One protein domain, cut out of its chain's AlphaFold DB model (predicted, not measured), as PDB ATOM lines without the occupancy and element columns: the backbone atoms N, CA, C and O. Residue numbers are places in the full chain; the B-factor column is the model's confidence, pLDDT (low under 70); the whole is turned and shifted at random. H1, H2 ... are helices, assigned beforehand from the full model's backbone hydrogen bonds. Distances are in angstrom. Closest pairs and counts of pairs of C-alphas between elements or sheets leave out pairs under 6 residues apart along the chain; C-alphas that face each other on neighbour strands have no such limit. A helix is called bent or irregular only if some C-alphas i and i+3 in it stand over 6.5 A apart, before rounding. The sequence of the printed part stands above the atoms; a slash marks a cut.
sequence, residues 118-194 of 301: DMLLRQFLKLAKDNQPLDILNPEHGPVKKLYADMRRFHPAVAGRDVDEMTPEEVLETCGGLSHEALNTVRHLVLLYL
ATOM      1  N   ASP A 118      26.851  25.590 -20.913       92.62
ATOM      2  CA  ASP A 118      25.845  25.468 -19.851       92.62
ATOM      3  C   ASP A 118      25.404  26.855 -19.367       92.62
ATOM      4  O   ASP A 118      24.206  27.136 -19.329       92.62
ATOM      5  N   MET A 119      26.348  27.776 -19.151       92.69
ATOM      6  CA  MET A 119      26.054  29.174 -18.829       92.69
ATOM      7  C   MET A 119      25.188  29.844 -19.904       92.69
ATOM      8  O   MET A 119      24.203  30.503 -19.571       92.69
ATOM      9  N   LEU A 120      25.514  29.670 -21.191       95.94
ATOM     10  CA  LEU A 120      24.715  30.247 -22.281       95.94
ATOM     11  C   LEU A 120      23.292  29.677 -22.322       95.94
ATOM     12  O   LEU A 120      22.338  30.427 -22.529       95.94
ATOM     13  N   LEU A 121      23.139  28.369 -22.108       97.38
ATOM     14  CA  LEU A 121      21.829  27.721 -22.057       97.38
ATOM     15  C   LEU A 121      21.017  28.201 -20.851       97.38
ATOM     16  O   LEU A 121      19.858  28.569 -21.014       97.38
ATOM     17  N   ARG A 122      21.620  28.291 -19.661       97.06
ATOM     18  CA  ARG A 122      20.958  28.847 -18.470       97.06
ATOM     19  C   ARG A 122      20.536  30.290 -18.684       97.06
ATOM     20  O   ARG A 122      19.403  30.640 -18.368       97.06
ATOM     21  N   GLN A 123      21.403  31.120 -19.263       97.00
ATOM     22  CA  GLN A 123      21.057  32.505 -19.560       97.00
ATOM     23  C   GLN A 123      19.892  32.586 -20.553       97.00
ATOM     24  O   GLN A 123      18.976  33.382 -20.356       97.00
ATOM     25  N   PHE A 124      19.878  31.730 -21.578       98.06
ATOM     26  CA  PHE A 124      18.730  31.611 -22.474       98.06
ATOM     27  C   PHE A 124      17.454  31.207 -21.718       98.06
ATOM     28  O   PHE A 124      16.417  31.835 -21.911       98.06
ATOM     29  N   LEU A 125      17.513  30.202 -20.839       98.12
ATOM     30  CA  LEU A 125      16.353  29.756 -20.062       98.12
ATOM     31  C   LEU A 125      15.834  30.840 -19.109       98.12
ATOM     32  O   LEU A 125      14.624  30.950 -18.945       98.12
ATOM     33  N   LYS A 126      16.706  31.679 -18.536       97.69
ATOM     34  CA  LYS A 126      16.296  32.856 -17.748       97.69
ATOM     35  C   LYS A 126      15.535  33.867 -18.607       97.69
ATOM     36  O   LYS A 126      14.441  34.274 -18.237       97.69
ATOM     37  N   LEU A 127      16.041  34.178 -19.805       97.50
ATOM     38  CA  LEU A 127      15.321  35.026 -20.762       97.50
ATOM     39  C   LEU A 127      13.970  34.410 -21.160       97.50
ATOM     40  O   LEU A 127      12.962  35.107 -21.194       97.50
ATOM     41  N   ALA A 128      13.922  33.102 -21.427       98.00
ATOM     42  CA  ALA A 128      12.685  32.394 -21.754       98.00
ATOM     43  C   ALA A 128      11.700  32.338 -20.574       98.00
ATOM     44  O   ALA A 128      10.490  32.370 -20.789       98.00
ATOM     45  N   LYS A 129      12.187  32.280 -19.331       97.81
ATOM     46  CA  LYS A 129      11.362  32.353 -18.119       97.81
ATOM     47  C   LYS A 129      10.666  33.709 -18.010       97.81
ATOM     48  O   LYS A 129       9.457  33.724 -17.802       97.81
ATOM     49  N   ASP A 130      11.383  34.806 -18.242       95.94
ATOM     50  CA  ASP A 130      10.805  36.157 -18.209       95.94
ATOM     51  C   ASP A 130       9.920  36.436 -19.438       95.94
ATOM     52  O   ASP A 130       8.871  37.072 -19.335       95.94
ATOM     53  N   ASN A 131      10.331  35.923 -20.604       97.06
ATOM     54  CA  ASN A 131       9.638  36.017 -21.892       97.06
ATOM     55  C   ASN A 131       9.215  37.449 -22.278       97.06
ATOM     56  O   ASN A 131       8.162  37.659 -22.885       97.06
ATOM     57  N   GLN A 132      10.044  38.436 -21.935       96.19
ATOM     58  CA  GLN A 132       9.863  39.837 -22.320       96.19
ATOM     59  C   GLN A 132      10.874  40.252 -23.398       96.19
ATOM     60  O   GLN A 132      11.996  39.733 -23.420       96.19
ATOM     61  N   PRO A 133      10.516  41.188 -24.297       95.12
ATOM     62  CA  PRO A 133      11.483  41.829 -25.182       95.12
ATOM     63  C   PRO A 133      12.589  42.541 -24.390       95.12
ATOM     64  O   PRO A 133      12.350  43.063 -23.305       95.12
ATOM     65  N   LEU A 134      13.792  42.584 -24.958       95.31
ATOM     66  CA  LEU A 134      14.931  43.313 -24.404       95.31
ATOM     67  C   LEU A 134      15.098  44.644 -25.141       95.31
ATOM     68  O   LEU A 134      15.312  44.645 -26.353       95.31
ATOM     69  N   ASP A 135      15.079  45.759 -24.409       94.00
ATOM     70  CA  ASP A 135      15.142  47.119 -24.979       94.00
ATOM     71  C   ASP A 135      16.422  47.394 -25.783       94.00
ATOM     72  O   ASP A 135      16.433  48.190 -26.719       94.00
ATOM     73  N   ILE A 136      17.512  46.707 -25.441       93.56
ATOM     74  CA  ILE A 136      18.806  46.830 -26.126       93.56
ATOM     75  C   ILE A 136      18.839  46.136 -27.497       93.56
ATOM     76  O   ILE A 136      19.802  46.306 -28.245       93.56
ATOM     77  N   LEU A 137      17.828  45.326 -27.832       94.69
ATOM     78  CA  LEU A 137      17.783  44.553 -29.070       94.69
ATOM     79  C   LEU A 137      16.790  45.143 -30.067       94.69
ATOM     80  O   LEU A 137      15.633  45.391 -29.745       94.69
ATOM     81  N   ASN A 138      17.208  45.251 -31.330       95.69
ATOM     82  CA  ASN A 138      16.293  45.567 -32.422       95.69
ATOM     83  C   ASN A 138      15.388  44.350 -32.723       95.69
ATOM     84  O   ASN A 138      15.895  43.352 -33.252       95.69
ATOM     85  N   PRO A 139      14.067  44.418 -32.460       94.88
ATOM     86  CA  PRO A 139      13.151  43.297 -32.674       94.88
ATOM     87  C   PRO A 139      13.003  42.917 -34.152       94.88
ATOM     88  O   PRO A 139      12.622  41.787 -34.458       94.88
ATOM     89  N   GLU A 140      13.339  43.818 -35.079       94.69
ATOM     90  CA  GLU A 140      13.231  43.555 -36.511       94.69
ATOM     91  C   GLU A 140      14.399  42.736 -37.077       94.69
ATOM     92  O   GLU A 140      14.297  42.179 -38.175       94.69
ATOM     93  N   HIS A 141      15.486  42.595 -36.316       96.25
ATOM     94  CA  HIS A 141      16.664  41.844 -36.729       96.25
ATOM     95  C   HIS A 141      16.397  40.328 -36.714       96.25
ATOM     96  O   HIS A 141      15.906  39.781 -35.727       96.25
ATOM     97  N   GLY A 142      16.746  39.619 -37.794       96.62
ATOM     98  CA  GLY A 142      16.420  38.194 -37.989       96.62
ATOM     99  C   GLY A 142      16.794  37.274 -36.810       96.62
ATOM    100  O   GLY A 142      15.913  36.594 -36.281       96.62
ATOM    101  N   PRO A 143      18.055  37.282 -36.337       96.50
ATOM    102  CA  PRO A 143      18.466  36.537 -35.144       96.50
ATOM    103  C   PRO A 143      17.667  36.871 -33.875       96.50
ATOM    104  O   PRO A 143      17.346  35.971 -33.101       96.50
ATOM    105  N   VAL A 144      17.275  38.137 -33.684       97.38
ATOM    106  CA  VAL A 144      16.474  38.572 -32.524       97.38
ATOM    107  C   VAL A 144      15.041  38.046 -32.626       97.38
ATOM    108  O   VAL A 144      14.507  37.526 -31.648       97.38
ATOM    109  N   LYS A 145      14.434  38.070 -33.825       97.50
ATOM    110  CA  LYS A 145      13.130  37.423 -34.069       97.50
ATOM    111  C   LYS A 145      13.170  35.948 -33.693       97.50
ATOM    112  O   LYS A 145      12.226  35.439 -33.086       97.50
ATOM    113  N   LYS A 146      14.270  35.272 -34.041       97.31
ATOM    114  CA  LYS A 146      14.462  33.860 -33.728       97.31
ATOM    115  C   LYS A 146      14.639  33.621 -32.226       97.31
ATOM    116  O   LYS A 146      13.964  32.740 -31.697       97.31
ATOM    117  N   LEU A 147      15.438  34.443 -31.542       98.06
ATOM    118  CA  LEU A 147      15.555  34.439 -30.080       98.06
ATOM    119  C   LEU A 147      14.181  34.571 -29.407       98.06
ATOM    120  O   LEU A 147      13.832  33.728 -28.590       98.06
ATOM    121  N   TYR A 148      13.372  35.566 -29.781       98.31
ATOM    122  CA  TYR A 148      12.049  35.774 -29.178       98.31
ATOM    123  C   TYR A 148      11.050  34.659 -29.504       98.31
ATOM    124  O   TYR A 148      10.203  34.325 -28.674       98.31
ATOM    125  N   ALA A 149      11.125  34.067 -30.698       98.06
ATOM    126  CA  ALA A 149      10.315  32.901 -31.039       98.06
ATOM    127  C   ALA A 149      10.674  31.691 -30.164       98.06
ATOM    128  O   ALA A 149       9.774  31.021 -29.654       98.06
ATOM    129  N   ASP A 150      11.967  31.447 -29.954       98.38
ATOM    130  CA  ASP A 150      12.428  30.367 -29.092       98.38
ATOM    131  C   ASP A 150      12.098  30.676 -27.616       98.38
ATOM    132  O   ASP A 150      11.521  29.822 -26.952       98.38
ATOM    133  N   MET A 151      12.305  31.898 -27.109       98.44
ATOM    134  CA  MET A 151      11.886  32.293 -25.749       98.44
ATOM    135  C   MET A 151      10.412  31.960 -25.481       98.44
ATOM    136  O   MET A 151      10.111  31.281 -24.502       98.44
ATOM    137  N   ARG A 152       9.503  32.321 -26.399       98.25
ATOM    138  CA  ARG A 152       8.075  31.967 -26.291       98.25
ATOM    139  C   ARG A 152       7.830  30.459 -26.306       98.25
ATOM    140  O   ARG A 152       6.966  29.980 -25.578       98.25
ATOM    141  N   ARG A 153       8.562  29.715 -27.140       98.12
ATOM    142  CA  ARG A 153       8.449  28.251 -27.246       98.12
ATOM    143  C   ARG A 153       8.883  27.552 -25.957       98.12
ATOM    144  O   ARG A 153       8.234  26.591 -25.559       98.12
ATOM    145  N   PHE A 154       9.970  28.007 -25.335       97.94
ATOM    146  CA  PHE A 154      10.535  27.384 -24.135       97.94
ATOM    147  C   PHE A 154       9.917  27.913 -22.831       97.94
ATOM    148  O   PHE A 154       9.991  27.219 -21.821       97.94
ATOM    149  N   HIS A 155       9.243  29.070 -22.844       97.94
ATOM    150  CA  HIS A 155       8.618  29.678 -21.662       97.94
ATOM    151  C   HIS A 155       7.760  28.709 -20.818       97.94
ATOM    152  O   HIS A 155       7.999  28.629 -19.610       97.94
ATOM    153  N   PRO A 156       6.841  27.895 -21.389       97.38
ATOM    154  CA  PRO A 156       6.028  26.970 -20.592       97.38
ATOM    155  C   PRO A 156       6.846  25.932 -19.811       97.38
ATOM    156  O   PRO A 156       6.404  25.470 -18.764       97.38
ATOM    157  N   ALA A 157       8.040  25.573 -20.297       95.25
ATOM    158  CA  ALA A 157       8.907  24.584 -19.657       95.25
ATOM    159  C   ALA A 157       9.687  25.146 -18.454       95.25
ATOM    160  O   ALA A 157      10.196  24.365 -17.649       95.25
ATOM    161  N   VAL A 158       9.800  26.476 -18.324       96.44
ATOM    162  CA  VAL A 158      10.644  27.127 -17.301       96.44
ATOM    163  C   VAL A 158       9.949  28.199 -16.458       96.44
ATOM    164  O   VAL A 158      10.522  28.613 -15.455       96.44
ATOM    165  N   ALA A 159       8.719  28.611 -16.786       93.44
ATOM    166  CA  ALA A 159       8.005  29.695 -16.096       93.44
ATOM    167  C   ALA A 159       7.961  29.550 -14.558       93.44
ATOM    168  O   ALA A 159       8.123  30.533 -13.838       93.44
ATOM    169  N   GLY A 160       7.788  28.325 -14.048       92.25
ATOM    170  CA  GLY A 160       7.736  28.023 -12.611       92.25
ATOM    171  C   GLY A 160       8.999  27.385 -12.029       92.25
ATOM    172  O   GLY A 160       8.968  26.939 -10.885       92.25
ATOM    173  N   ARG A 161      10.087  27.277 -12.799       93.56
ATOM    174  CA  ARG A 161      11.320  26.605 -12.361       93.56
ATOM    175  C   ARG A 161      12.351  27.616 -11.885       93.56
ATOM    176  O   ARG A 161      12.437  28.731 -12.409       93.56
ATOM    177  N   ASP A 162      13.166  27.216 -10.919       95.12
ATOM    178  CA  ASP A 162      14.424  27.902 -10.660       95.12
ATOM    179  C   ASP A 162      15.498  27.346 -11.601       95.12
ATOM    180  O   ASP A 162      15.881  26.182 -11.515       95.12
ATOM    181  N   VAL A 163      15.941  28.173 -12.550       94.12
ATOM    182  CA  VAL A 163      16.942  27.786 -13.554       94.12
ATOM    183  C   VAL A 163      18.313  27.573 -12.908       94.12
ATOM    184  O   VAL A 163      19.108  26.780 -13.413       94.12
ATOM    185  N   ASP A 164      18.602  28.255 -11.798       91.62
ATOM    186  CA  ASP A 164      19.885  28.128 -11.106       91.62
ATOM    187  C   ASP A 164      19.997  26.800 -10.338       91.62
ATOM    188  O   ASP A 164      21.105  26.303 -10.134       91.62
ATOM    189  N   GLU A 165      18.868  26.167 -10.005       93.44
ATOM    190  CA  GLU A 165      18.826  24.863  -9.329       93.44
ATOM    191  C   GLU A 165      18.832  23.661 -10.291       93.44
ATOM    192  O   GLU A 165      19.057  22.529  -9.860       93.44
ATOM    193  N   MET A 166      18.622  23.881 -11.595       93.56
ATOM    194  CA  MET A 166      18.591  22.802 -12.591       93.56
ATOM    195  C   MET A 166      19.960  22.129 -12.754       93.56
ATOM    196  O   MET A 166      20.993  22.806 -12.807       93.56
ATOM    197  N   THR A 167      19.991  20.808 -12.933       93.62
ATOM    198  CA  THR A 167      21.244  20.110 -13.273       93.62
ATOM    199  C   THR A 167      21.676  20.422 -14.716       93.62
ATOM    200  O   THR A 167      20.835  20.777 -15.546       93.62
ATOM    201  N   PRO A 168      22.974  20.307 -15.063       92.19
ATOM    202  CA  PRO A 168      23.433  20.508 -16.443       92.19
ATOM    203  C   PRO A 168      22.716  19.610 -17.465       92.19
ATOM    204  O   PRO A 168      22.450  20.027 -18.591       92.19
ATOM    205  N   GLU A 169      22.364  18.383 -17.073       94.62
ATOM    206  CA  GLU A 169      21.619  17.444 -17.912       94.62
ATOM    207  C   GLU A 169      20.190  17.937 -18.163       94.62
ATOM    208  O   GLU A 169      19.746  17.958 -19.310       94.62
ATOM    209  N   GLU A 170      19.501  18.407 -17.117       95.62
ATOM    210  CA  GLU A 170      18.158  18.982 -17.242       95.62
ATOM    211  C   GLU A 170      18.154  20.238 -18.115       95.62
ATOM    212  O   GLU A 170      17.228  20.437 -18.903       95.62
ATOM    213  N   VAL A 171      19.177  21.094 -17.994       96.69
ATOM    214  CA  VAL A 171      19.348  22.282 -18.847       96.69
ATOM    215  C   VAL A 171      19.512  21.862 -20.305       96.69
ATOM    216  O   VAL A 171      18.820  22.386 -21.180       96.69
ATOM    217  N   LEU A 172      20.388  20.892 -20.574       95.69
ATOM    218  CA  LEU A 172      20.646  20.410 -21.927       95.69
ATOM    219  C   LEU A 172      19.398  19.782 -22.562       95.69
ATOM    220  O   LEU A 172      19.100  20.071 -23.721       95.69
ATOM    221  N   GLU A 173      18.671  18.956 -21.808       95.88
ATOM    222  CA  GLU A 173      17.425  18.328 -22.251       95.88
ATOM    223  C   GLU A 173      16.334  19.376 -22.506       95.88
ATOM    224  O   GLU A 173      15.713  19.382 -23.571       95.88
ATOM    225  N   THR A 174      16.158  20.322 -21.576       96.31
ATOM    226  CA  THR A 174      15.168  21.403 -21.699       96.31
ATOM    227  C   THR A 174      15.439  22.263 -22.929       96.31
ATOM    228  O   THR A 174      14.499  22.667 -23.603       96.31
ATOM    229  N   CYS A 175      16.706  22.517 -23.267       96.62
ATOM    230  CA  CYS A 175      17.107  23.272 -24.457       96.62
ATOM    231  C   CYS A 175      17.162  22.434 -25.751       96.62
ATOM    232  O   CYS A 175      17.739  22.878 -26.752       96.62
ATOM    233  N   GLY A 176      16.565  21.240 -25.772       95.31
ATOM    234  CA  GLY A 176      16.475  20.394 -26.959       95.31
ATOM    235  C   GLY A 176      15.863  21.123 -28.165       95.31
ATOM    236  O   GLY A 176      14.706  21.548 -28.155       95.31
ATOM    237  N   GLY A 177      16.643  21.268 -29.240       95.00
ATOM    238  CA  GLY A 177      16.204  21.947 -30.464       95.00
ATOM    239  C   GLY A 177      16.121  23.476 -30.360       95.00
ATOM    240  O   GLY A 177      15.365  24.082 -31.125       95.00
ATOM    241  N   LEU A 178      16.857  24.084 -29.420       97.31
ATOM    242  CA  LEU A 178      17.168  25.517 -29.408       97.31
ATOM    243  C   LEU A 178      17.953  25.896 -30.670       97.31
ATOM    244  O   LEU A 178      18.868  25.173 -31.075       97.31
ATOM    245  N   SER A 179      17.620  27.027 -31.293       97.25
ATOM    246  CA  SER A 179      18.320  27.448 -32.503       97.25
ATOM    247  C   SER A 179      19.704  28.028 -32.225       97.25
ATOM    248  O   SER A 179      19.980  28.622 -31.178       97.25
ATOM    249  N   HIS A 180      20.584  27.885 -33.214       95.69
ATOM    250  CA  HIS A 180      21.941  28.410 -33.145       95.69
ATOM    251  C   HIS A 180      21.959  29.947 -33.113       95.69
ATOM    252  O   HIS A 180      22.764  30.542 -32.404       95.69
ATOM    253  N   GLU A 181      21.043  30.604 -33.827       96.50
ATOM    254  CA  GLU A 181      20.895  32.063 -33.855       96.50
ATOM    255  C   GLU A 181      20.453  32.620 -32.501       96.50
ATOM    256  O   GLU A 181      20.993  33.635 -32.056       96.50
ATOM    257  N   ALA A 182      19.510  31.950 -31.828       96.19
ATOM    258  CA  ALA A 182      19.088  32.318 -30.482       96.19
ATOM    259  C   ALA A 182      20.270  32.209 -29.510       96.19
ATOM    260  O   ALA A 182      20.605  33.184 -28.838       96.19
ATOM    261  N   LEU A 183      20.971  31.070 -29.514       96.25
ATOM    262  CA  LEU A 183      22.129  30.847 -28.648       96.25
ATOM    263  C   LEU A 183      23.272  31.840 -28.923       96.25
ATOM    264  O   LEU A 183      23.868  32.366 -27.985       96.25
ATOM    265  N   ASN A 184      23.548  32.157 -30.191       95.94
ATOM    266  CA  ASN A 184      24.535  33.175 -30.558       95.94
ATOM    267  C   ASN A 184      24.117  34.572 -30.103       95.94
ATOM    268  O   ASN A 184      24.964  35.327 -29.631       95.94
ATOM    269  N   THR A 185      22.831  34.916 -30.203       96.25
ATOM    270  CA  THR A 185      22.318  36.196 -29.697       96.25
ATOM    271  C   THR A 185      22.511  36.281 -28.182       96.25
ATOM    272  O   THR A 185      23.034  37.282 -27.699       96.25
ATOM    273  N   VAL A 186      22.207  35.208 -27.439       96.69
ATOM    274  CA  VAL A 186      22.487  35.132 -25.994       96.69
ATOM    275  C   VAL A 186      23.979  35.260 -25.699       96.69
ATOM    276  O   VAL A 186      24.353  36.002 -24.797       96.69
ATOM    277  N   ARG A 187      24.851  34.618 -26.482       95.56
ATOM    278  CA  ARG A 187      26.304  34.786 -26.345       95.56
ATOM    279  C   ARG A 187      26.719  36.248 -26.490       95.56
ATOM    280  O   ARG A 187      27.467  36.739 -25.652       95.56
ATOM    281  N   HIS A 188      26.224  36.950 -27.509       93.50
ATOM    282  CA  HIS A 188      26.521  38.372 -27.688       93.50
ATOM    283  C   HIS A 188      25.999  39.215 -26.524       93.50
ATOM    284  O   HIS A 188      26.739  40.060 -26.033       93.50
ATOM    285  N   LEU A 189      24.786  38.942 -26.033       94.00
ATOM    286  CA  LEU A 189      24.247  39.599 -24.841       94.00
ATOM    287  C   LEU A 189      25.155  39.404 -23.625       94.00
ATOM    288  O   LEU A 189      25.516  40.380 -22.985       94.00
ATOM    289  N   VAL A 190      25.569  38.168 -23.333       92.62
ATOM    290  CA  VAL A 190      26.472  37.868 -22.210       92.62
ATOM    291  C   VAL A 190      27.785  38.636 -22.346       92.62
ATOM    292  O   VAL A 190      28.227  39.268 -21.391       92.62
ATOM    293  N   LEU A 191      28.389  38.626 -23.537       91.50
ATOM    294  CA  LEU A 191      29.656  39.312 -23.787       91.50
ATOM    295  C   LEU A 191      29.563  40.838 -23.613       91.50
ATOM    296  O   LEU A 191      30.561  41.441 -23.234       91.50
ATOM    297  N   LEU A 192      28.395  41.458 -23.833       90.38
ATOM    298  CA  LEU A 192      28.202  42.902 -23.626       90.38
ATOM    299  C   LEU A 192      28.331  43.324 -22.156       90.38
ATOM    300  O   LEU A 192      28.721  44.458 -21.887       90.38
ATOM    301  N   TYR A 193      28.000  42.435 -21.217       87.44
ATOM    302  CA  TYR A 193      28.065  42.723 -19.780       87.44
ATOM    303  C   TYR A 193      29.394  42.314 -19.139       87.44
ATOM    304  O   TYR A 193      29.645  42.660 -17.984       87.44
ATOM    305  N   LEU A 194      30.250  41.581 -19.857       89.12
ATOM    306  CA  LEU A 194      31.556  41.200 -19.338       89.12
ATOM    307  C   LEU A 194      32.551  42.362 -19.461       89.12
ATOM    308  O   LEU A 194      32.559  43.078 -20.465       89.12
TER     309      LEU A 194
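Overview. This is residues 118 to 194 of the 301 residues of the protein "Signal peptidase I" of Candidatus Hydrogenedens sp (UniProt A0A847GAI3). Three helices, H1, H2 and H4, pack together about perpendicular to one another, and the short helix H3 packs on the first residues of H1. H2, the longest and kinked, crosses H1, while the early part of H4 packs on the first half of H2. The printed part has 77 residues with four named helices, in the order H1, H2, H3, H4, and no named strand: all helix. It is compact, with a radius of gyration of the C-alphas of 11.6 A, and spans 32 by 27 by 20 A.

Along the chain. H1 is residues 118 to 130, 18.5 A long, with C-alpha 118 at (25.845, 25.468, -19.851). H2 is residues 142 to 158, 24.2 A long, with a kink of 31 degrees near residue 152; it is irregular, C-alphas 153 and 156 being 7.2 A apart. H3 is residues 168 to 174. H4 is residues 180 to 193, 20.5 A long, with C-alpha 193 at (28.065, 42.723, -19.780).

Arrangement. H1 is the hub and touches the three other helices. It touches H2 about perpendicular, at 80 degrees; their closest C-alphas, of Ala 128 and Met 151, are 4.1 A apart. With residues 118 to 122 alone it touches H3, at a steep tilt of 46 degrees, the same way; the closest C-alphas, of Asp 118 and Pro 168, are 6.5 A apart. With residues 120 to 124 alone it touches H4, about perpendicular at 87 degrees; the closest C-alphas, of Phe 124 and Val 186, are 6.2 A apart. H2, with residues 143 to 150 alone, touches residues 181 to 185 of H4, about perpendicular at 87 degrees; the closest C-alphas, of Leu 147 and Ala 182, are 4.1 A apart. H3 and H4 are apart. Every O i to N i+4 pair is within hydrogen-bond range in H1 and H3; in H2 it is 10 of 13, in H4 9 of 10.

Size, cuts and confidence. The C-alphas farthest apart, of Glu 140 and Thr 167, are 34.0 A apart. The printed part has no cut. The link from H1 to H2 is long, with 11 residues. The mean pLDDT of the printed part is 95.6, and no printed residue is under 70.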